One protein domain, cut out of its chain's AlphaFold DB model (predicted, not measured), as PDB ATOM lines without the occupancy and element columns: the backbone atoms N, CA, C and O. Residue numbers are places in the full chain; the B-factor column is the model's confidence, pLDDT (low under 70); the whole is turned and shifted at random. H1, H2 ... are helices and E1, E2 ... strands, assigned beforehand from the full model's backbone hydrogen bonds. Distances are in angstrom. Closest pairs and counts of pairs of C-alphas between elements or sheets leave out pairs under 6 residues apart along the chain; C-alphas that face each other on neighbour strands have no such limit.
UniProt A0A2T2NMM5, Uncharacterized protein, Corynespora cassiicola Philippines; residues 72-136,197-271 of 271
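What this domain is: This is residues 72 to 136 and 197 to 271 of the 271 residues of an uncharacterized protein of Corynespora cassiicola Philippines (UniProt A0A2T2NMM5). One sheet of eight strands, curled like part of a barrel, wraps round helix H2, and the curl stays open between its edge strands E3 and E4. The other helix, H1, is near E1 and only grazes the sheet, while the link of the hairpin E6 and E7 reaches the opposite end of the longest axis. The printed part has 140 residues, with two named helices and eight named strands in the order E1 E2 H1 E3 E4 E5 E6 E7 E8 H2. Across the antiparallel sheet the order is E3 E2 E1 E8 E7 E6 E5 E4, and the class is mixed, helices and strands. The whole is compact, with a radius of gyration of the C-alphas of 15.0 A, yet elongated in outline, spanning 48 by 32 by 30 A.

Where its parts are: Start at Ser 72 and pass residues 72 to 84, which hold no named element. Find C-alpha 85 at (183.152, 157.513, 105.625), where E1 begins; it runs to residue 89, and E2 covers residues 96 to 101. H1, residues 115 to 127, is 18.2 A long, and E3 is residues 134 to 136. Beyond the cut, find C-alpha 197 at (170.733, 174.869, 102.334), where E4 begins, ending at residue 201. E5, residues 204 to 211, is 22.3 A long; E6, residues 214 to 224, is 25.7 A and bends by 72 degrees at residue 217; E7, residues 231 to 240, is 26.6 A and bends by 60 degrees at residue 235. E8 is residues 249 to 253, and H2, residues 260 to 269, ends with C-alpha 269 at (168.241, 168.010, 98.368).

How they stand to each other: The sheet is strongly twisted, and the way across it turns by 185 degrees. E4 E5 E6 E7 E8 form a meander, each strand the antiparallel neighbour of the one before; look at N 199 and O 206, 2.9 A, for E4 and E5, and at N 237 and O 252, 2.8 A, for E7 and E8. Between E1 and E8, N 87 and O 251 are 2.8 A apart. E2 pairs in a staggered way, with E3 over residues 97 to 99, where N 136 and O 97 are 2.8 A apart, and with E1 over residues 99 to 101, where N 100 and O 88 are 2.9 A apart. H2 is on one face of the sheet, giving two layers, a helix layer and a sheet layer; its closest C-alphas to E8 are those of Gly 260 and Val 253, 6.5 A, and to E5 those of Leu 267 and Trp 208, 7.3 A. H1 grazes the sheet with residues 118 to 125, and H1 and H2 are apart. In H1 and H2 every O i to N i+4 pair is within hydrogen-bond range.

The domain as a whole: The two C-alphas farthest apart are those of Glu 127 and Gly 227, 49.2 A. Residues 137 to 196 are not printed, and C-alphas 136 and 197 are 19.8 A apart across the cut. The link from E2 to H1, 13 residues, is long. The model's mean pLDDT over the printed part is 92.2, and residues 242 to 246, between E7 and E8, are under 70.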
ATOM      1  N   SER A  72     176.627 181.447 107.202       85.50
ATOM      2  CA  SER A  72     177.819 181.523 106.342       85.50
ATOM      3  C   SER A  72     178.903 182.451 106.906       85.50
ATOM      4  O   SER A  72     180.090 182.200 106.685       85.50
ATOM      5  N   HIS A  73     178.503 183.470 107.677       91.31
ATOM      6  CA  HIS A  73     179.388 184.460 108.293       91.31
ATOM      7  C   HIS A  73     179.986 184.009 109.628       91.31
ATOM      8  O   HIS A  73     180.886 184.678 110.137       91.31
ATOM      9  N   LEU A  74     179.514 182.891 110.188       92.94
ATOM     10  CA  LEU A  74     180.031 182.375 111.450       92.94
ATOM     11  C   LEU A  74     181.513 181.986 111.318       92.94
ATOM     12  O   LEU A  74     181.913 181.445 110.277       92.94
ATOM     13  N   PRO A  75     182.326 182.230 112.363       96.00
ATOM     14  CA  PRO A  75     183.707 181.773 112.395       96.00
ATOM     15  C   PRO A  75     183.766 180.246 112.273       96.00
ATOM     16  O   PRO A  75     182.933 179.526 112.830       96.00
ATOM     17  N   LEU A  76     184.746 179.765 111.510       95.69
ATOM     18  CA  LEU A  76     185.056 178.344 111.399       95.69
ATOM     19  C   LEU A  76     185.790 177.901 112.668       95.69
ATOM     20  O   LEU A  76     186.706 178.593 113.109       95.69
ATOM     21  N   ASP A  77     185.388 176.769 113.237       94.75
ATOM     22  CA  ASP A  77     186.134 176.140 114.323       94.75
ATOM     23  C   ASP A  77     187.492 175.625 113.823       94.75
ATOM     24  O   ASP A  77     187.607 175.141 112.698       94.75
ATOM     25  N   GLU A  78     188.530 175.716 114.651       93.56
ATOM     26  CA  GLU A  78     189.905 175.368 114.249       93.56
ATOM     27  C   GLU A  78     190.163 173.852 114.227       93.56
ATOM     28  O   GLU A  78     191.252 173.405 113.860       93.56
ATOM     29  N   GLN A  79     189.176 173.046 114.623       93.88
ATOM     30  CA  GLN A  79     189.315 171.599 114.663       93.88
ATOM     31  C   GLN A  79     189.470 171.011 113.252       93.88
ATOM     32  O   GLN A  79     188.687 171.333 112.351       93.88
ATOM     33  N   PRO A  80     190.459 170.123 113.042       94.56
ATOM     34  CA  PRO A  80     190.639 169.476 111.755       94.56
ATOM     35  C   PRO A  80     189.457 168.549 111.461       94.56
ATOM     36  O   PRO A  80     189.024 167.777 112.316       94.56
ATOM     37  N   PHE A  81     188.967 168.593 110.225       96.62
ATOM     38  CA  PHE A  81     187.944 167.670 109.751       96.62
ATOM     39  C   PHE A  81     188.542 166.271 109.537       96.62
ATOM     40  O   PHE A  81     189.482 166.107 108.761       96.62
ATOM     41  N   VAL A  82     187.978 165.264 110.210       97.00
ATOM     42  CA  VAL A  82     188.410 163.860 110.128       97.00
ATOM     43  C   VAL A  82     187.217 163.005 109.686       97.00
ATOM     44  O   VAL A  82     186.458 162.551 110.543       97.00
ATOM     45  N   PRO A  83     187.000 162.804 108.372       97.69
ATOM     46  CA  PRO A  83     185.900 161.973 107.900       97.69
ATOM     47  C   PRO A  83     186.096 160.519 108.323       97.69
ATOM     48  O   PRO A  83     187.219 160.015 108.355       97.69
ATOM     49  N   THR A  84     184.987 159.841 108.594       98.12
ATOM     50  CA  THR A  84     184.970 158.404 108.881       98.12
ATOM     51  C   THR A  84     184.460 157.589 107.706       98.12
ATOM     52  O   THR A  84     184.829 156.428 107.608       98.12
ATOM     53  N   HIS A  85     183.679 158.193 106.803       98.31
ATOM     54  CA  HIS A  85     183.152 157.513 105.625       98.31
ATOM     55  C   HIS A  85     183.417 158.268 104.329       98.31
ATOM     56  O   HIS A  85     183.455 159.504 104.285       98.31
ATOM     57  N   THR A  86     183.553 157.490 103.257       98.06
ATOM     58  CA  THR A  86     183.731 157.968 101.887       98.06
ATOM     59  C   THR A  86     182.690 157.343 100.980       98.06
ATOM     60  O   THR A  86     182.771 156.171 100.637       98.06
ATOM     61  N   PHE A  87     181.750 158.152 100.510       97.81
ATOM     62  CA  PHE A  87     180.712 157.725  99.587       97.81
ATOM     63  C   PHE A  87     180.984 158.209  98.164       97.81
ATOM     64  O   PHE A  87     181.392 159.352  97.927       97.81
ATOM     65  N   TRP A  88     180.664 157.367  97.186       96.50
ATOM     66  CA  TRP A  88     180.506 157.770  95.797       96.50
ATOM     67  C   TRP A  88     179.031 157.844  95.423       96.50
ATOM     68  O   TRP A  88     178.314 156.842  95.400       96.50
ATOM     69  N   VAL A  89     178.591 159.044  95.059       95.38
ATOM     70  CA  VAL A  89     177.241 159.313  94.574       95.38
ATOM     71  C   VAL A  89     177.265 159.270  93.051       95.38
ATOM     72  O   VAL A  89     177.927 160.074  92.395       95.38
ATOM     73  N   THR A  90     176.556 158.313  92.459       93.06
ATOM     74  CA  THR A  90     176.487 158.176  90.994       93.06
ATOM     75  C   THR A  90     175.762 159.362  90.327       93.06
ATOM     76  O   THR A  90     175.038 160.106  90.988       93.06
ATOM     77  N   PRO A  91     175.947 159.586  89.009       86.94
ATOM     78  CA  PRO A  91     175.447 160.784  88.340       86.94
ATOM     79  C   PRO A  91     173.949 161.044  88.490       86.94
ATOM     80  O   PRO A  91     173.114 160.197  88.180       86.94
ATOM     81  N   HIS A  92     173.607 162.286  88.827       74.81
ATOM     82  CA  HIS A  92     172.227 162.756  88.831       74.81
ATOM     83  C   HIS A  92     171.734 162.991  87.391       74.81
ATOM     84  O   HIS A  92     172.266 163.827  86.658       74.81
ATOM     85  N   GLY A  93     170.711 162.251  86.961       72.31
ATOM     86  CA  GLY A  93     170.118 162.375  85.617       72.31
ATOM     87  C   GLY A  93     169.402 161.115  85.134       72.31
ATOM     88  O   GLY A  93     168.539 161.172  84.257       72.31
ATOM     89  N   THR A  94     169.720 159.982  85.743       76.38
ATOM     90  CA  THR A  94     169.023 158.703  85.602       76.38
ATOM     91  C   THR A  94     167.763 158.658  86.475       76.38
ATOM     92  O   THR A  94     167.495 159.548  87.284       76.38
ATOM     93  N   ARG A  95     166.943 157.612  86.306       88.50
ATOM     94  CA  ARG A  95     165.826 157.317  87.229       88.50
ATOM     95  C   ARG A  95     166.295 156.797  88.590       88.50
ATOM     96  O   ARG A  95     165.481 156.684  89.498       88.50
ATOM     97  N   GLU A  96     167.573 156.468  88.688       93.12
ATOM     98  CA  GLU A  96     168.176 155.750  89.795       93.12
ATOM     99  C   GLU A  96     169.515 156.403  90.127       93.12
ATOM    100  O   GLU A  96     170.364 156.515  89.240       93.12
ATOM    101  N   VAL A  97     169.694 156.844  91.368       94.81
ATOM    102  CA  VAL A  97     170.985 157.314  91.884       94.81
ATOM    103  C   VAL A  97     171.438 156.304  92.924       94.81
ATOM    104  O   VAL A  97     170.757 156.097  93.916       94.81
ATOM    105  N   ARG A  98     172.570 155.661  92.690       95.88
ATOM    106  CA  ARG A  98     173.228 154.753  93.633       95.88
ATOM    107  C   ARG A  98     174.241 155.502  94.477       95.88
ATOM    108  O   ARG A  98     174.952 156.358  93.935       95.88
ATOM    109  N   VAL A  99     174.328 155.129  95.746       97.00
ATOM    110  CA  VAL A  99     175.398 155.537  96.651       97.00
ATOM    111  C   VAL A  99     176.210 154.307  97.017       97.00
ATOM    112  O   VAL A  99     175.665 153.299  97.462       97.00
ATOM    113  N   LEU A 100     177.505 154.386  96.743       96.75
ATOM    114  CA  LEU A 100     178.476 153.341  97.042       96.75
ATOM    115  C   LEU A 100     179.289 153.804  98.243       96.75
ATOM    116  O   LEU A 100     179.721 154.955  98.255       96.75
ATOM    117  N   ASP A 101     179.501 152.932  99.214       97.50
ATOM    118  CA  ASP A 101     180.474 153.165 100.275       97.50
ATOM    119  C   ASP A 101     181.824 152.621  99.814       97.50
ATOM    120  O   ASP A 101     181.914 151.488  99.344       97.50
ATOM    121  N   LEU A 102     182.833 153.482  99.852       97.06
ATOM    122  CA  LEU A 102     184.200 153.199  99.428       97.06
ATOM    123  C   LEU A 102     185.164 153.187 100.617       97.06
ATOM    124  O   LEU A 102     186.366 153.095 100.401       97.06
ATOM    125  N   THR A 103     184.670 153.359 101.844       96.88
ATOM    126  CA  THR A 103     185.484 153.635 103.037       96.88
ATOM    127  C   THR A 103     186.611 152.625 103.223       96.88
ATOM    128  O   THR A 103     187.758 153.028 103.406       96.88
ATOM    129  N   ASP A 104     186.309 151.336 103.079       97.12
ATOM    130  CA  ASP A 104     187.281 150.253 103.259       97.12
ATOM    131  C   ASP A 104     188.258 150.094 102.077       97.12
ATOM    132  O   ASP A 104     189.286 149.427 102.199       97.12
ATOM    133  N   ASP A 105     187.972 150.722 100.933       96.88
ATOM    134  CA  ASP A 105     188.759 150.615  99.699       96.88
ATOM    135  C   ASP A 105     189.682 151.824  99.461       96.88
ATOM    136  O   ASP A 105     190.537 151.798  98.559       96.88
ATOM    137  N   ILE A 106     189.531 152.882 100.267       96.19
ATOM    138  CA  ILE A 106     190.415 154.049 100.257       96.19
ATOM    139  C   ILE A 106     191.582 153.820 101.214       96.19
ATOM    140  O   ILE A 106     191.427 153.662 102.420       96.19
ATOM    141  N   SER A 107     192.785 153.851 100.653       94.25
ATOM    142  CA  SER A 107     194.041 153.641 101.375       94.25
ATOM    143  C   SER A 107     194.742 154.948 101.746       94.25
ATOM    144  O   SER A 107     195.551 154.984 102.675       94.25
ATOM    145  N   VAL A 108     194.441 156.025 101.017       94.94
ATOM    146  CA  VAL A 108     195.035 157.346 101.228       94.94
ATOM    147  C   VAL A 108     194.310 158.057 102.377       94.94
ATOM    148  O   VAL A 108     193.096 158.260 102.289       94.94
ATOM    149  N   PRO A 109     195.020 158.485 103.441       95.50
ATOM    150  CA  PRO A 109     194.423 159.288 104.499       95.50
ATOM    151  C   PRO A 109     193.783 160.552 103.937       95.50
ATOM    152  O   PRO A 109     194.353 161.224 103.077       95.50
ATOM    153  N   TYR A 110     192.610 160.905 104.452       96.38
ATOM    154  CA  TYR A 110     191.956 162.134 104.037       96.38
ATOM    155  C   TYR A 110     192.744 163.354 104.526       96.38
ATOM    156  O   TYR A 110     192.796 163.644 105.719       96.38
ATOM    157  N   THR A 111     193.349 164.075 103.589       93.88
ATOM    158  CA  THR A 111     193.932 165.404 103.808       93.88
ATOM    159  C   THR A 111     192.986 166.483 103.310       93.88
ATOM    160  O   THR A 111     192.827 167.498 103.970       93.88
ATOM    161  N   GLU A 112     192.366 166.251 102.152       94.12
ATOM    162  CA  GLU A 112     191.373 167.074 101.470       94.12
ATOM    163  C   GLU A 112     190.854 166.294 100.236       94.12
ATOM    164  O   GLU A 112     191.299 165.188  99.935       94.12
ATOM    165  N   LEU A 113     189.947 166.877  99.441       92.62
ATOM    166  CA  LEU A 113     189.568 166.331  98.119       92.62
ATOM    167  C   LEU A 113     190.582 166.706  97.016       92.62
ATOM    168  O   LEU A 113     190.219 167.277  95.971       92.62
ATOM    169  N   ASP A 114     191.856 166.418  97.266       92.94
ATOM    170  CA  ASP A 114     192.972 166.681  96.357       92.94
ATOM    171  C   ASP A 114     193.047 165.671  95.192       92.94
ATOM    172  O   ASP A 114     192.138 164.867  94.963       92.94
ATOM    173  N   SER A 115     194.087 165.774  94.360       92.00
ATOM    174  CA  SER A 115     194.265 164.883  93.210       92.00
ATOM    175  C   SER A 115     194.634 163.452  93.593       92.00
ATOM    176  O   SER A 115     194.271 162.543  92.850       92.00
ATOM    177  N   GLU A 116     195.354 163.262  94.698       94.38
ATOM    178  CA  GLU A 116     195.807 161.949  95.157       94.38
ATOM    179  C   GLU A 116     194.618 161.156  95.693       94.38
ATOM    180  O   GLU A 116     194.312 160.078  95.182       94.38
ATOM    181  N   TYR A 117     193.842 161.764  96.588       95.00
ATOM    182  CA  TYR A 117     192.622 161.178  97.127       95.00
ATOM    183  C   TYR A 117     191.606 160.854  96.019       95.00
ATOM    184  O   TYR A 117     191.034 159.766  95.954       95.00
ATOM    185  N   LYS A 118     191.425 161.767  95.052       94.12
ATOM    186  CA  LYS A 118     190.569 161.522  93.875       94.12
ATOM    187  C   LYS A 118     191.078 160.396  92.980       94.12
ATOM    188  O   LYS A 118     190.264 159.750  92.317       94.12
ATOM    189  N   ALA A 119     192.391 160.213  92.873       93.06
ATOM    190  CA  ALA A 119     192.962 159.111  92.111       93.06
ATOM    191  C   ALA A 119     192.690 157.775  92.813       93.06
ATOM    192  O   ALA A 119     192.312 156.822  92.133       93.06
ATOM    193  N   ASP A 120     192.778 157.738  94.144       95.06
ATOM    194  CA  ASP A 120     192.500 156.535  94.930       95.06
ATOM    195  C   ASP A 120     191.018 156.137  94.868       95.06
ATOM    196  O   ASP A 120     190.693 154.988  94.584       95.06
ATOM    197  N   VAL A 121     190.104 157.110  94.951       94.81
ATOM    198  CA  VAL A 121     188.667 156.873  94.715       94.81
ATOM    199  C   VAL A 121     188.410 156.308  93.313       94.81
ATOM    200  O   VAL A 121     187.636 155.367  93.142       94.81
ATOM    201  N   LYS A 122     189.071 156.845  92.280       93.25
ATOM    202  CA  LYS A 122     188.947 156.320  90.907       93.25
ATOM    203  C   LYS A 122     189.496 154.901  90.777       93.25
ATOM    204  O   LYS A 122     188.947 154.123  89.999       93.25
ATOM    205  N   ARG A 123     190.582 154.588  91.489       94.62
ATOM    206  CA  ARG A 123     191.158 153.244  91.554       94.62
ATOM    207  C   ARG A 123     190.153 152.279  92.188       94.62
ATOM    208  O   ARG A 123     189.790 151.309  91.527       94.62
ATOM    209  N   ALA A 124     189.629 152.605  93.371       94.69
ATOM    210  CA  ALA A 124     188.624 151.805  94.073       94.69
ATOM    211  C   ALA A 124     187.412 151.500  93.174       94.69
ATOM    212  O   ALA A 124     187.085 150.340  92.939       94.69
ATOM    213  N   LEU A 125     186.835 152.532  92.543       93.12
ATOM    214  CA  LEU A 125     185.703 152.401  91.610       93.12
ATOM    215  C   LEU A 125     185.975 151.515  90.382       93.12
ATOM    216  O   LEU A 125     185.028 151.062  89.740       93.12
ATOM    217  N   LYS A 126     187.242 151.316  90.003       92.69
ATOM    218  CA  LYS A 126     187.637 150.482  88.860       92.69
ATOM    219  C   LYS A 126     187.936 149.042  89.271       92.69
ATOM    220  O   LYS A 126     187.675 148.129  88.491       92.69
ATOM    221  N   GLU A 127     188.552 148.857  90.432       91.31
ATOM    222  CA  GLU A 127     189.052 147.560  90.899       91.31
ATOM    223  C   GLU A 127     187.958 146.715  91.554       91.31
ATOM    224  O   GLU A 127     188.012 145.487  91.483       91.31
ATOM    225  N   HIS A 128     186.933 147.357  92.112       88.81
ATOM    226  CA  HIS A 128     185.898 146.688  92.889       88.81
ATOM    227  C   HIS A 128     184.519 146.833  92.244       88.81
ATOM    228  O   HIS A 128     184.184 147.834  91.605       88.81
ATOM    229  N   THR A 129     183.694 145.798  92.411       86.75
ATOM    230  CA  THR A 129     182.260 145.876  92.119       86.75
ATOM    231  C   THR A 129     181.535 146.133  93.426       86.75
ATOM    232  O   THR A 129     181.517 145.273  94.299       86.75
ATOM    233  N   PHE A 130     180.935 147.310  93.543       88.94
ATOM    234  CA  PHE A 130     180.226 147.718  94.748       88.94
ATOM    235  C   PHE A 130     178.742 147.388  94.642       88.94
ATOM    236  O   PHE A 130     178.082 147.755  93.662       88.94
ATOM    237  N   SER A 131     178.209 146.765  95.689       91.12
ATOM    238  CA  SER A 131     176.780 146.838  95.970       91.12
ATOM    239  C   SER A 131     176.467 148.237  96.508       91.12
ATOM    240  O   SER A 131     177.209 148.742  97.350       91.12
ATOM    241  N   PRO A 132     175.417 148.911  96.013       94.69
ATOM    242  CA  PRO A 132     175.022 150.189  96.579       94.69
ATOM    243  C   PRO A 132     174.528 149.990  98.011       94.69
ATOM    244  O   PRO A 132     173.675 149.136  98.241       94.69
ATOM    245  N   VAL A 133     175.008 150.813  98.944       96.75
ATOM    246  CA  VAL A 133     174.497 150.806 100.326       96.75
ATOM    247  C   VAL A 133     173.043 151.262 100.335       96.75
ATOM    248  O   VAL A 133     172.198 150.689 101.015       96.75
ATOM    249  N   PHE A 134     172.729 152.255  99.503       97.56
ATOM    250  CA  PHE A 134     171.359 152.647  99.221       97.56
ATOM    251  C   PHE A 134     171.214 153.276  97.838       97.56
ATOM    252  O   PHE A 134     172.171 153.721  97.194       97.56
ATOM    253  N   THR A 135     169.973 153.293  97.363       97.56
ATOM    254  CA  THR A 135     169.606 153.746  96.026       97.56
ATOM    255  C   THR A 135     168.372 154.641  96.074       97.56
ATOM    256  O   THR A 135     167.356 154.288  96.665       97.56
ATOM    257  N   TYR A 136     168.439 155.787  95.399       96.75
ATOM    258  CA  TYR A 136     167.332 156.711  95.198       96.75
ATOM    259  C   TYR A 136     166.572 156.307  93.941       96.75
ATOM    260  O   TYR A 136     167.105 156.385  92.831       96.75
ATOM    261  N   GLU A 197     171.840 175.778 102.072       88.12
ATOM    262  CA  GLU A 197     170.733 174.869 102.334       88.12
ATOM    263  C   GLU A 197     170.843 174.333 103.752       88.12
ATOM    264  O   GLU A 197     171.626 173.426 104.031       88.12
ATOM    265  N   ALA A 198     170.087 174.964 104.647       92.88
ATOM    266  CA  ALA A 198     170.072 174.649 106.064       92.88
ATOM    267  C   ALA A 198     168.964 173.652 106.421       92.88
ATOM    268  O   ALA A 198     167.867 173.677 105.850       92.88
ATOM    269  N   PHE A 199     169.249 172.819 107.415       94.94
ATOM    270  CA  PHE A 199     168.318 171.862 107.993       94.94
ATOM    271  C   PHE A 199     168.591 171.679 109.486       94.94
ATOM    272  O   PHE A 199     169.655 172.040 109.992       94.94
ATOM    273  N   THR A 200     167.614 171.131 110.201       95.19
ATOM    274  CA  THR A 200     167.735 170.833 111.630       95.19
ATOM    275  C   THR A 200     167.519 169.345 111.842       95.19
ATOM    276  O   THR A 200     166.554 168.781 111.331       95.19
ATOM    277  N   LEU A 201     168.407 168.725 112.612       95.25
ATOM    278  CA  LEU A 201     168.347 167.322 113.008       95.25
ATOM    279  C   LEU A 201     168.591 167.256 114.517       95.25
ATOM    280  O   LEU A 201     169.602 167.762 114.985       95.25
ATOM    281  N   ASN A 202     167.668 166.672 115.285       93.06
ATOM    282  CA  ASN A 202     167.784 166.532 116.747       93.06
ATOM    283  C   ASN A 202     168.118 167.851 117.477       93.06
ATOM    284  O   ASN A 202     169.026 167.902 118.300       93.06
ATOM    285  N   ALA A 203     167.402 168.934 117.140       92.25
ATOM    286  CA  ALA A 203     167.640 170.306 117.622       92.25
ATOM    287  C   ALA A 203     169.003 170.924 117.241       92.25
ATOM    288  O   ALA A 203     169.273 172.075 117.578       92.25
ATOM    289  N   GLN A 204     169.823 170.212 116.471       95.50
ATOM    290  CA  GLN A 204     171.107 170.674 115.975       95.50
ATOM    291  C   GLN A 204     170.957 171.220 114.548       95.50
ATOM    292  O   GLN A 204     170.327 170.598 113.690       95.50
ATOM    293  N   SER A 205     171.501 172.411 114.294       95.31
ATOM    294  CA  SER A 205     171.440 173.057 112.977       95.31
ATOM    295  C   SER A 205     172.644 172.689 112.118       95.31
ATOM    296  O   SER A 205     173.782 172.708 112.596       95.31
ATOM    297  N   TYR A 206     172.372 172.416 110.846       96.56
ATOM    298  CA  TYR A 206     173.344 172.055 109.824       96.56
ATOM    299  C   TYR A 206     173.086 172.838 108.540       96.56
ATOM    300  O   TYR A 206     171.960 173.280 108.299       96.56
ATOM    301  N   PHE A 207     174.103 173.000 107.695       96.00
ATOM    302  CA  PHE A 207     173.909 173.553 106.357       96.00
ATOM    303  C   PHE A 207     174.995 173.142 105.366       96.00
ATOM    304  O   PHE A 207     176.162 172.986 105.723       96.00
ATOM    305  N   TRP A 208     174.600 173.038 104.097       95.38
ATOM    306  CA  TRP A 208     175.520 172.900 102.972       95.38
ATOM    307  C   TRP A 208     175.896 174.274 102.411       95.38
ATOM    308  O   TRP A 208     175.036 175.037 101.962       95.38
ATOM    309  N   GLU A 209     177.191 174.576 102.387       93.56
ATOM    310  CA  GLU A 209     177.762 175.792 101.802       93.56
ATOM    311  C   GLU A 209     178.527 175.443 100.523       93.56
ATOM    312  O   GLU A 209     179.364 174.544 100.524       93.56
ATOM    313  N   ALA A 210     178.254 176.143  99.421       92.25
ATOM    314  CA  ALA A 210     179.047 175.998  98.202       92.25
ATOM    315  C   ALA A 210     180.384 176.742  98.340       92.25
ATOM    316  O   ALA A 210     180.411 177.892  98.784       92.25
ATOM    317  N   GLU A 211     181.490 176.125  97.921       90.50
ATOM    318  CA  GLU A 211     182.793 176.794  97.940       90.50
ATOM    319  C   GLU A 211     182.840 177.939  96.908       90.50
ATOM    320  O   GLU A 211     182.339 177.834  95.783       90.50
ATOM    321  N   LYS A 212     183.472 179.064  97.277       85.06
ATOM    322  CA  LYS A 212     183.579 180.243  96.403       85.06
ATOM    323  C   LYS A 212     184.269 179.882  95.085       85.06
ATOM    324  O   LYS A 212     185.387 179.379  95.073       85.06
ATOM    325  N   GLY A 213     183.605 180.193  93.971       78.25
ATOM    326  CA  GLY A 213     184.135 179.973  92.623       78.25
ATOM    327  C   GLY A 213     184.055 178.528  92.122       78.25
ATOM    328  O   GLY A 213     184.458 178.280  90.991       78.25
ATOM    329  N   LEU A 214     183.518 177.592  92.916       75.12
ATOM    330  CA  LEU A 214     183.426 176.174  92.570       75.12
ATOM    331  C   LEU A 214     182.038 175.632  92.939       75.12
ATOM    332  O   LEU A 214     181.866 174.995  93.973       75.12
ATOM    333  N   SER A 215     181.041 175.826  92.065       72.44
ATOM    334  CA  SER A 215     179.674 175.298  92.264       72.44
ATOM    335  C   SER A 215     179.613 173.774  92.428       72.44
ATOM    336  O   SER A 215     178.603 173.225  92.856       72.44
ATOM    337  N   GLU A 216     180.691 173.094  92.055       87.12
ATOM    338  CA  GLU A 216     180.855 171.647  92.102       87.12
ATOM    339  C   GLU A 216     181.351 171.131  93.457       87.12
ATOM    340  O   GLU A 216     181.435 169.916  93.634       87.12
ATOM    341  N   LYS A 217     181.687 172.019  94.402       93.06
ATOM    342  CA  LYS A 217     182.139 171.653  95.745       93.06
ATOM    343  C   LYS A 217     181.230 172.245  96.810       93.06
ATOM    344  O   LYS A 217     180.868 173.422  96.745       93.06
ATOM    345  N   LYS A 218     180.880 171.429  97.797       95.12
ATOM    346  CA  LYS A 218     180.067 171.839  98.941       95.12
ATOM    347  C   LYS A 218     180.690 171.326 100.232       95.12
ATOM    348  O   LYS A 218     181.214 170.217 100.256       95.12
ATOM    349  N   THR A 219     180.575 172.100 101.297       96.62
ATOM    350  CA  THR A 219     180.992 171.712 102.645       96.62
ATOM    351  C   THR A 219     179.765 171.666 103.539       96.62
ATOM    352  O   THR A 219     178.932 172.574 103.496       96.62
ATOM    353  N   LEU A 220     179.633 170.592 104.311       97.62
ATOM    354  CA  LEU A 220     178.597 170.438 105.321       97.62
ATOM    355  C   LEU A 220     179.139 170.926 106.656       97.62
ATOM    356  O   LEU A 220     180.173 170.446 107.131       97.62
ATOM    357  N   TYR A 221     178.405 171.849 107.265       97.81
ATOM    358  CA  TYR A 221     178.726 172.387 108.575       97.81
ATOM    359  C   TYR A 221     177.643 172.070 109.599       97.81
ATOM    360  O   TYR A 221     176.455 172.126 109.281       97.81
ATOM    361  N   ARG A 222     178.064 171.830 110.843       97.31
ATOM    362  CA  ARG A 222     177.244 171.921 112.058       97.31
ATOM    363  C   ARG A 222     177.435 173.295 112.700       97.31
ATOM    364  O   ARG A 222     178.555 173.788 112.746       97.31
ATOM    365  N   ILE A 223     176.372 173.902 113.223       96.50
ATOM    366  CA  ILE A 223     176.452 175.164 113.983       96.50
ATOM    367  C   ILE A 223     176.538 174.869 115.481       96.50
ATOM    368  O   ILE A 223     175.596 174.333 116.045       96.50
ATOM    369  N   GLU A 224     177.606 175.265 116.155       95.81
ATOM    370  CA  GLU A 224     177.734 175.144 117.611       95.81
ATOM    371  C   GLU A 224     177.617 176.497 118.307       95.81
ATOM    372  O   GLU A 224     177.939 177.528 117.719       95.81
ATOM    373  N   GLY A 225     177.213 176.482 119.578       94.25
ATOM    374  CA  GLY A 225     177.134 177.676 120.419       94.25
ATOM    375  C   GLY A 225     175.851 178.493 120.241       94.25
ATOM    376  O   GLY A 225     174.956 178.166 119.458       94.25
ATOM    377  N   GLU A 226     175.761 179.587 120.992       91.88
ATOM    378  CA  GLU A 226     174.619 180.502 120.993       91.88
ATOM    379  C   GLU A 226     175.095 181.960 120.942       91.88
ATOM    380  O   GLU A 226     176.158 182.311 121.449       91.88
ATOM    381  N   GLY A 227     174.298 182.835 120.322       91.69
ATOM    382  CA  GLY A 227     174.585 184.269 120.272       91.69
ATOM    383  C   GLY A 227     175.904 184.604 119.567       91.69
ATOM    384  O   GLY A 227     176.075 184.296 118.392       91.69
ATOM    385  N   GLN A 228     176.802 185.291 120.276       91.94
ATOM    386  CA  GLN A 228     178.096 185.745 119.744       91.94
ATOM    387  C   GLN A 228     179.159 184.637 119.715       91.94
ATOM    388  O   GLN A 228     180.130 184.762 118.978       91.94
ATOM    389  N   ASP A 229     178.952 183.550 120.462       94.38
ATOM    390  CA  ASP A 229     179.871 182.406 120.516       94.38
ATOM    391  C   ASP A 229     179.510 181.329 119.478       94.38
ATOM    392  O   ASP A 229     180.002 180.200 119.540       94.38
ATOM    393  N   GLN A 230     178.620 181.658 118.533       95.62
ATOM    394  CA  GLN A 230     178.268 180.753 117.450       95.62
ATOM    395  C   GLN A 230     179.454 180.530 116.518       95.62
ATOM    396  O   GLN A 230     180.061 181.476 116.016       95.62
ATOM    397  N   ARG A 231     179.738 179.263 116.232       96.50
ATOM    398  CA  ARG A 231     180.774 178.829 115.292       96.50
ATOM    399  C   ARG A 231     180.242 177.725 114.394       96.50
ATOM    400  O   ARG A 231     179.272 177.050 114.737       96.50
ATOM    401  N   LYS A 232     180.871 177.532 113.241       96.69
ATOM    402  CA  LYS A 232     180.570 176.411 112.345       96.69
ATOM    403  C   LYS A 232     181.695 175.380 112.384       96.69
ATOM    404  O   LYS A 232     182.862 175.750 112.318       96.69
ATOM    405  N   VAL A 233     181.341 174.102 112.473       97.44
ATOM    406  CA  VAL A 233     182.264 172.957 112.489       97.44
ATOM    407  C   VAL A 233     182.064 172.160 111.211       97.44
ATOM    408  O   VAL A 233     180.931 171.820 110.868       97.44
ATOM    409  N   GLN A 234     183.141 171.895 110.476       97.88
ATOM    410  CA  GLN A 234     183.083 171.094 109.256       97.88
ATOM    411  C   GLN A 234     182.915 169.614 109.608       97.88
ATOM    412  O   GLN A 234     183.742 169.053 110.316       97.88
ATOM    413  N   ILE A 235     181.877 168.980 109.063       98.25
ATOM    414  CA  ILE A 235     181.568 167.560 109.313       98.25
ATOM    415  C   ILE A 235     181.386 166.747 108.028       98.25
ATOM    416  O   ILE A 235     181.174 165.538 108.067       98.25
ATOM    417  N   GLY A 236     181.437 167.398 106.870       98.12
ATOM    418  CA  GLY A 236     181.338 166.708 105.596       98.12
ATOM    419  C   GLY A 236     181.792 167.571 104.436       98.12
ATOM    420  O   GLY A 236     181.823 168.802 104.515       98.12
ATOM    421  N   LYS A 237     182.139 166.919 103.332       97.56
ATOM    422  CA  LYS A 237     182.564 167.583 102.107       97.56
ATOM    423  C   LYS A 237     182.112 166.799 100.891       97.56
ATOM    424  O   LYS A 237     182.209 165.579 100.844       97.56
ATOM    425  N   TYR A 238     181.660 167.519  99.880       96.75
ATOM    426  CA  TYR A 238     181.264 166.978  98.597       96.75
ATOM    427  C   TYR A 238     182.050 167.646  97.473       96.75
ATOM    428  O   TYR A 238     182.210 168.868  97.460       96.75
ATOM    429  N   ALA A 239     182.491 166.859  96.496       94.81
ATOM    430  CA  ALA A 239     182.980 167.376  95.226       94.81
ATOM    431  C   ALA A 239     182.480 166.531  94.059       94.81
ATOM    432  O   ALA A 239     182.581 165.304  94.074       94.81
ATOM    433  N   LEU A 240     182.034 167.197  92.996       91.75
ATOM    434  CA  LEU A 240     181.746 166.538  91.730       91.75
ATOM    435  C   LEU A 240     183.017 165.852  91.194       91.75
ATOM    436  O   LEU A 240     184.107 166.429  91.140       91.75
ATOM    437  N   GLY A 241     182.875 164.593  90.799       81.31
ATOM    438  CA  GLY A 241     183.930 163.786  90.216       81.31
ATOM    439  C   GLY A 241     184.175 164.183  88.762       81.31
ATOM    440  O   GLY A 241     183.359 163.926  87.882       81.31
ATOM    441  N   GLY A 242     185.335 164.783  88.494       62.72
ATOM    442  CA  GLY A 242     185.767 165.179  87.152       62.72
ATOM    443  C   GLY A 242     186.335 164.016  86.329       62.72
ATOM    444  O   GLY A 242     187.548 163.931  86.126       62.72
ATOM    445  N   ALA A 243     185.484 163.106  85.851       49.97
ATOM    446  CA  ALA A 243     185.856 162.165  84.793       49.97
ATOM    447  C   ALA A 243     184.800 162.143  83.677       49.97
ATOM    448  O   ALA A 243     183.597 162.135  83.928       49.97
ATOM    449  N   PHE A 244     185.301 162.141  82.441       47.44
ATOM    450  CA  PHE A 244     184.716 162.620  81.180       47.44
ATOM    451  C   PHE A 244     183.303 162.150  80.760       47.44
ATOM    452  O   PHE A 244     182.827 162.621  79.733       47.44
ATOM    453  N   PHE A 245     182.598 161.293  81.508       45.72
ATOM    454  CA  PHE A 245     181.288 160.771  81.078       45.72
ATOM    455  C   PHE A 245     180.229 160.598  82.178       45.72
ATOM    456  O   PHE A 245     179.109 160.190  81.874       45.72
ATOM    457  N   SER A 246     180.512 160.937  83.439       61.38
ATOM    458  CA  SER A 246     179.575 160.674  84.540       61.38
ATOM    459  C   SER A 246     179.648 161.764  85.613       61.38
ATOM    460  O   SER A 246     180.636 161.844  86.333       61.38
ATOM    461  N   ARG A 247     178.583 162.572  85.748       79.81
ATOM    462  CA  ARG A 247     178.394 163.629  86.773       79.81
ATOM    463  C   ARG A 247     178.201 163.088  88.206       79.81
ATOM    464  O   ARG A 247     177.322 163.563  88.919       79.81
ATOM    465  N   GLY A 248     178.927 162.041  88.586       91.19
ATOM    466  CA  GLY A 248     178.929 161.541  89.961       91.19
ATOM    467  C   GLY A 248     179.802 162.424  90.848       91.19
ATOM    468  O   GLY A 248     180.480 163.317  90.338       91.19
ATOM    469  N   GLY A 249     179.809 162.184  92.152       94.56
ATOM    470  CA  GLY A 249     180.604 162.961  93.095       94.56
ATOM    471  C   GLY A 249     181.035 162.169  94.319       94.56
ATOM    472  O   GLY A 249     180.449 161.146  94.660       94.56
ATOM    473  N   ILE A 250     182.094 162.660  94.950       96.38
ATOM    474  CA  ILE A 250     182.688 162.109  96.166       96.38
ATOM    475  C   ILE A 250     182.086 162.872  97.337       96.38
ATOM    476  O   ILE A 250     182.158 164.101  97.351       96.38
ATOM    477  N   CYS A 251     181.505 162.161  98.294       97.69
ATOM    478  CA  CYS A 251     180.971 162.708  99.532       97.69
ATOM    479  C   CYS A 251     181.704 162.060 100.707       97.69
ATOM    480  O   CYS A 251     181.562 160.866 100.927       97.69
ATOM    481  N   VAL A 252     182.479 162.835 101.455       98.12
ATOM    482  CA  VAL A 252     183.140 162.387 102.688       98.12
ATOM    483  C   VAL A 252     182.415 162.970 103.892       98.12
ATOM    484  O   VAL A 252     182.006 164.134 103.854       98.12
ATOM    485  N   VAL A 253     182.221 162.178 104.942       98.38
ATOM    486  CA  VAL A 253     181.401 162.555 106.107       98.38
ATOM    487  C   VAL A 253     182.039 162.020 107.385       98.38
ATOM    488  O   VAL A 253     182.604 160.927 107.387       98.38
ATOM    489  N   ASP A 254     181.956 162.788 108.468       98.31
ATOM    490  CA  ASP A 254     182.165 162.273 109.820       98.31
ATOM    491  C   ASP A 254     180.847 161.700 110.362       98.31
ATOM    492  O   ASP A 254     179.984 162.420 110.866       98.31
ATOM    493  N   ASP A 255     180.698 160.384 110.240       97.50
ATOM    494  CA  ASP A 255     179.499 159.632 110.628       97.50
ATOM    495  C   ASP A 255     179.266 159.591 112.147       97.50
ATOM    496  O   ASP A 255     178.184 159.255 112.619       97.50
ATOM    497  N   ARG A 256     180.266 160.006 112.938       97.69
ATOM    498  CA  ARG A 256     180.090 160.213 114.383       97.69
ATOM    499  C   ARG A 256     179.240 161.448 114.670       97.69
ATOM    500  O   ARG A 256     178.632 161.524 115.734       97.69
ATOM    501  N   GLU A 257     179.223 162.401 113.740       97.56
ATOM    502  CA  GLU A 257     178.529 163.680 113.879       97.56
ATOM    503  C   GLU A 257     177.197 163.708 113.128       97.56
ATOM    504  O   GLU A 257     176.233 164.320 113.597       97.56
ATOM    505  N   ILE A 258     177.119 163.054 111.967       97.69
ATOM    506  CA  ILE A 258     175.883 162.923 111.196       97.69
ATOM    507  C   ILE A 258     175.857 161.603 110.431       97.69
ATOM    508  O   ILE A 258     176.787 161.302 109.696       97.69
ATOM    509  N   ASP A 259     174.747 160.876 110.544       98.00
ATOM    510  CA  ASP A 259     174.520 159.638 109.800       98.00
ATOM    511  C   ASP A 259     174.747 159.830 108.282       98.00
ATOM    512  O   ASP A 259     174.243 160.779 107.665       98.00
ATOM    513  N   GLY A 260     175.514 158.921 107.679       97.81
ATOM    514  CA  GLY A 260     175.934 158.983 106.282       97.81
ATOM    515  C   GLY A 260     174.769 158.980 105.290       97.81
ATOM    516  O   GLY A 260     174.809 159.717 104.297       97.81
ATOM    517  N   LEU A 261     173.686 158.242 105.575       97.81
ATOM    518  CA  LEU A 261     172.465 158.298 104.770       97.81
ATOM    519  C   LEU A 261     171.857 159.703 104.852       97.81
ATOM    520  O   LEU A 261     171.567 160.305 103.815       97.81
ATOM    521  N   VAL A 262     171.707 160.269 106.052       97.88
ATOM    522  CA  VAL A 262     171.161 161.627 106.236       97.88
ATOM    523  C   VAL A 262     172.011 162.681 105.514       97.88
ATOM    524  O   VAL A 262     171.465 163.562 104.832       97.88
ATOM    525  N   ALA A 263     173.337 162.583 105.596       97.75
ATOM    526  CA  ALA A 263     174.251 163.475 104.889       97.75
ATOM    527  C   ALA A 263     174.056 163.398 103.364       97.75
ATOM    528  O   ALA A 263     173.893 164.430 102.707       97.75
ATOM    529  N   CYS A 264     173.974 162.196 102.786       97.25
ATOM    530  CA  CYS A 264     173.721 162.024 101.355       97.25
ATOM    531  C   CYS A 264     172.318 162.496 100.930       97.25
ATOM    532  O   CYS A 264     172.158 163.080  99.855       97.25
ATOM    533  N   LEU A 265     171.276 162.263 101.738       96.38
ATOM    534  CA  LEU A 265     169.907 162.710 101.443       96.38
ATOM    535  C   LEU A 265     169.809 164.241 101.413       96.38
ATOM    536  O   LEU A 265     169.247 164.807 100.473       96.38
ATOM    537  N   THR A 266     170.391 164.912 102.409       96.06
ATOM    538  CA  THR A 266     170.412 166.382 102.481       96.06
ATOM    539  C   THR A 266     171.313 166.993 101.411       96.06
ATOM    540  O   THR A 266     170.974 168.036 100.858       96.06
ATOM    541  N   LEU A 267     172.403 166.318 101.033       94.81
ATOM    542  CA  LEU A 267     173.208 166.699  99.877       94.81
ATOM    543  C   LEU A 267     172.398 166.622  98.575       94.81
ATOM    544  O   LEU A 267     172.467 167.545  97.770       94.81
ATOM    545  N   HIS A 268     171.618 165.555  98.364       92.56
ATOM    546  CA  HIS A 268     170.783 165.420  97.165       92.56
ATOM    547  C   HIS A 268     169.654 166.453  97.118       92.56
ATOM    548  O   HIS A 268     169.258 166.883  96.037       92.56
ATOM    549  N   ALA A 269     169.138 166.864  98.278       91.75
ATOM    550  CA  ALA A 269     168.241 168.010  98.368       91.75
ATOM    551  C   ALA A 269     168.927 169.312  97.921       91.75
ATOM    552  O   ALA A 269     168.246 170.166  97.352       91.75
ATOM    553  N   ALA A 270     170.248 169.399  98.130       89.88
ATOM    554  CA  ALA A 270     171.064 170.582  97.906       89.88
ATOM    555  C   ALA A 270     171.772 170.710  96.559       89.88
ATOM    556  O   ALA A 270     172.554 171.651  96.374       89.88
ATOM    557  N   ILE A 271     171.530 169.792  95.621       85.00
ATOM    558  CA  ILE A 271     172.103 169.790  94.262       85.00
ATOM    559  C   ILE A 271     170.989 169.954  93.225       85.00
ATOM    560  O   ILE A 271     171.161 170.811  92.327       85.00
TER     561      ILE A 271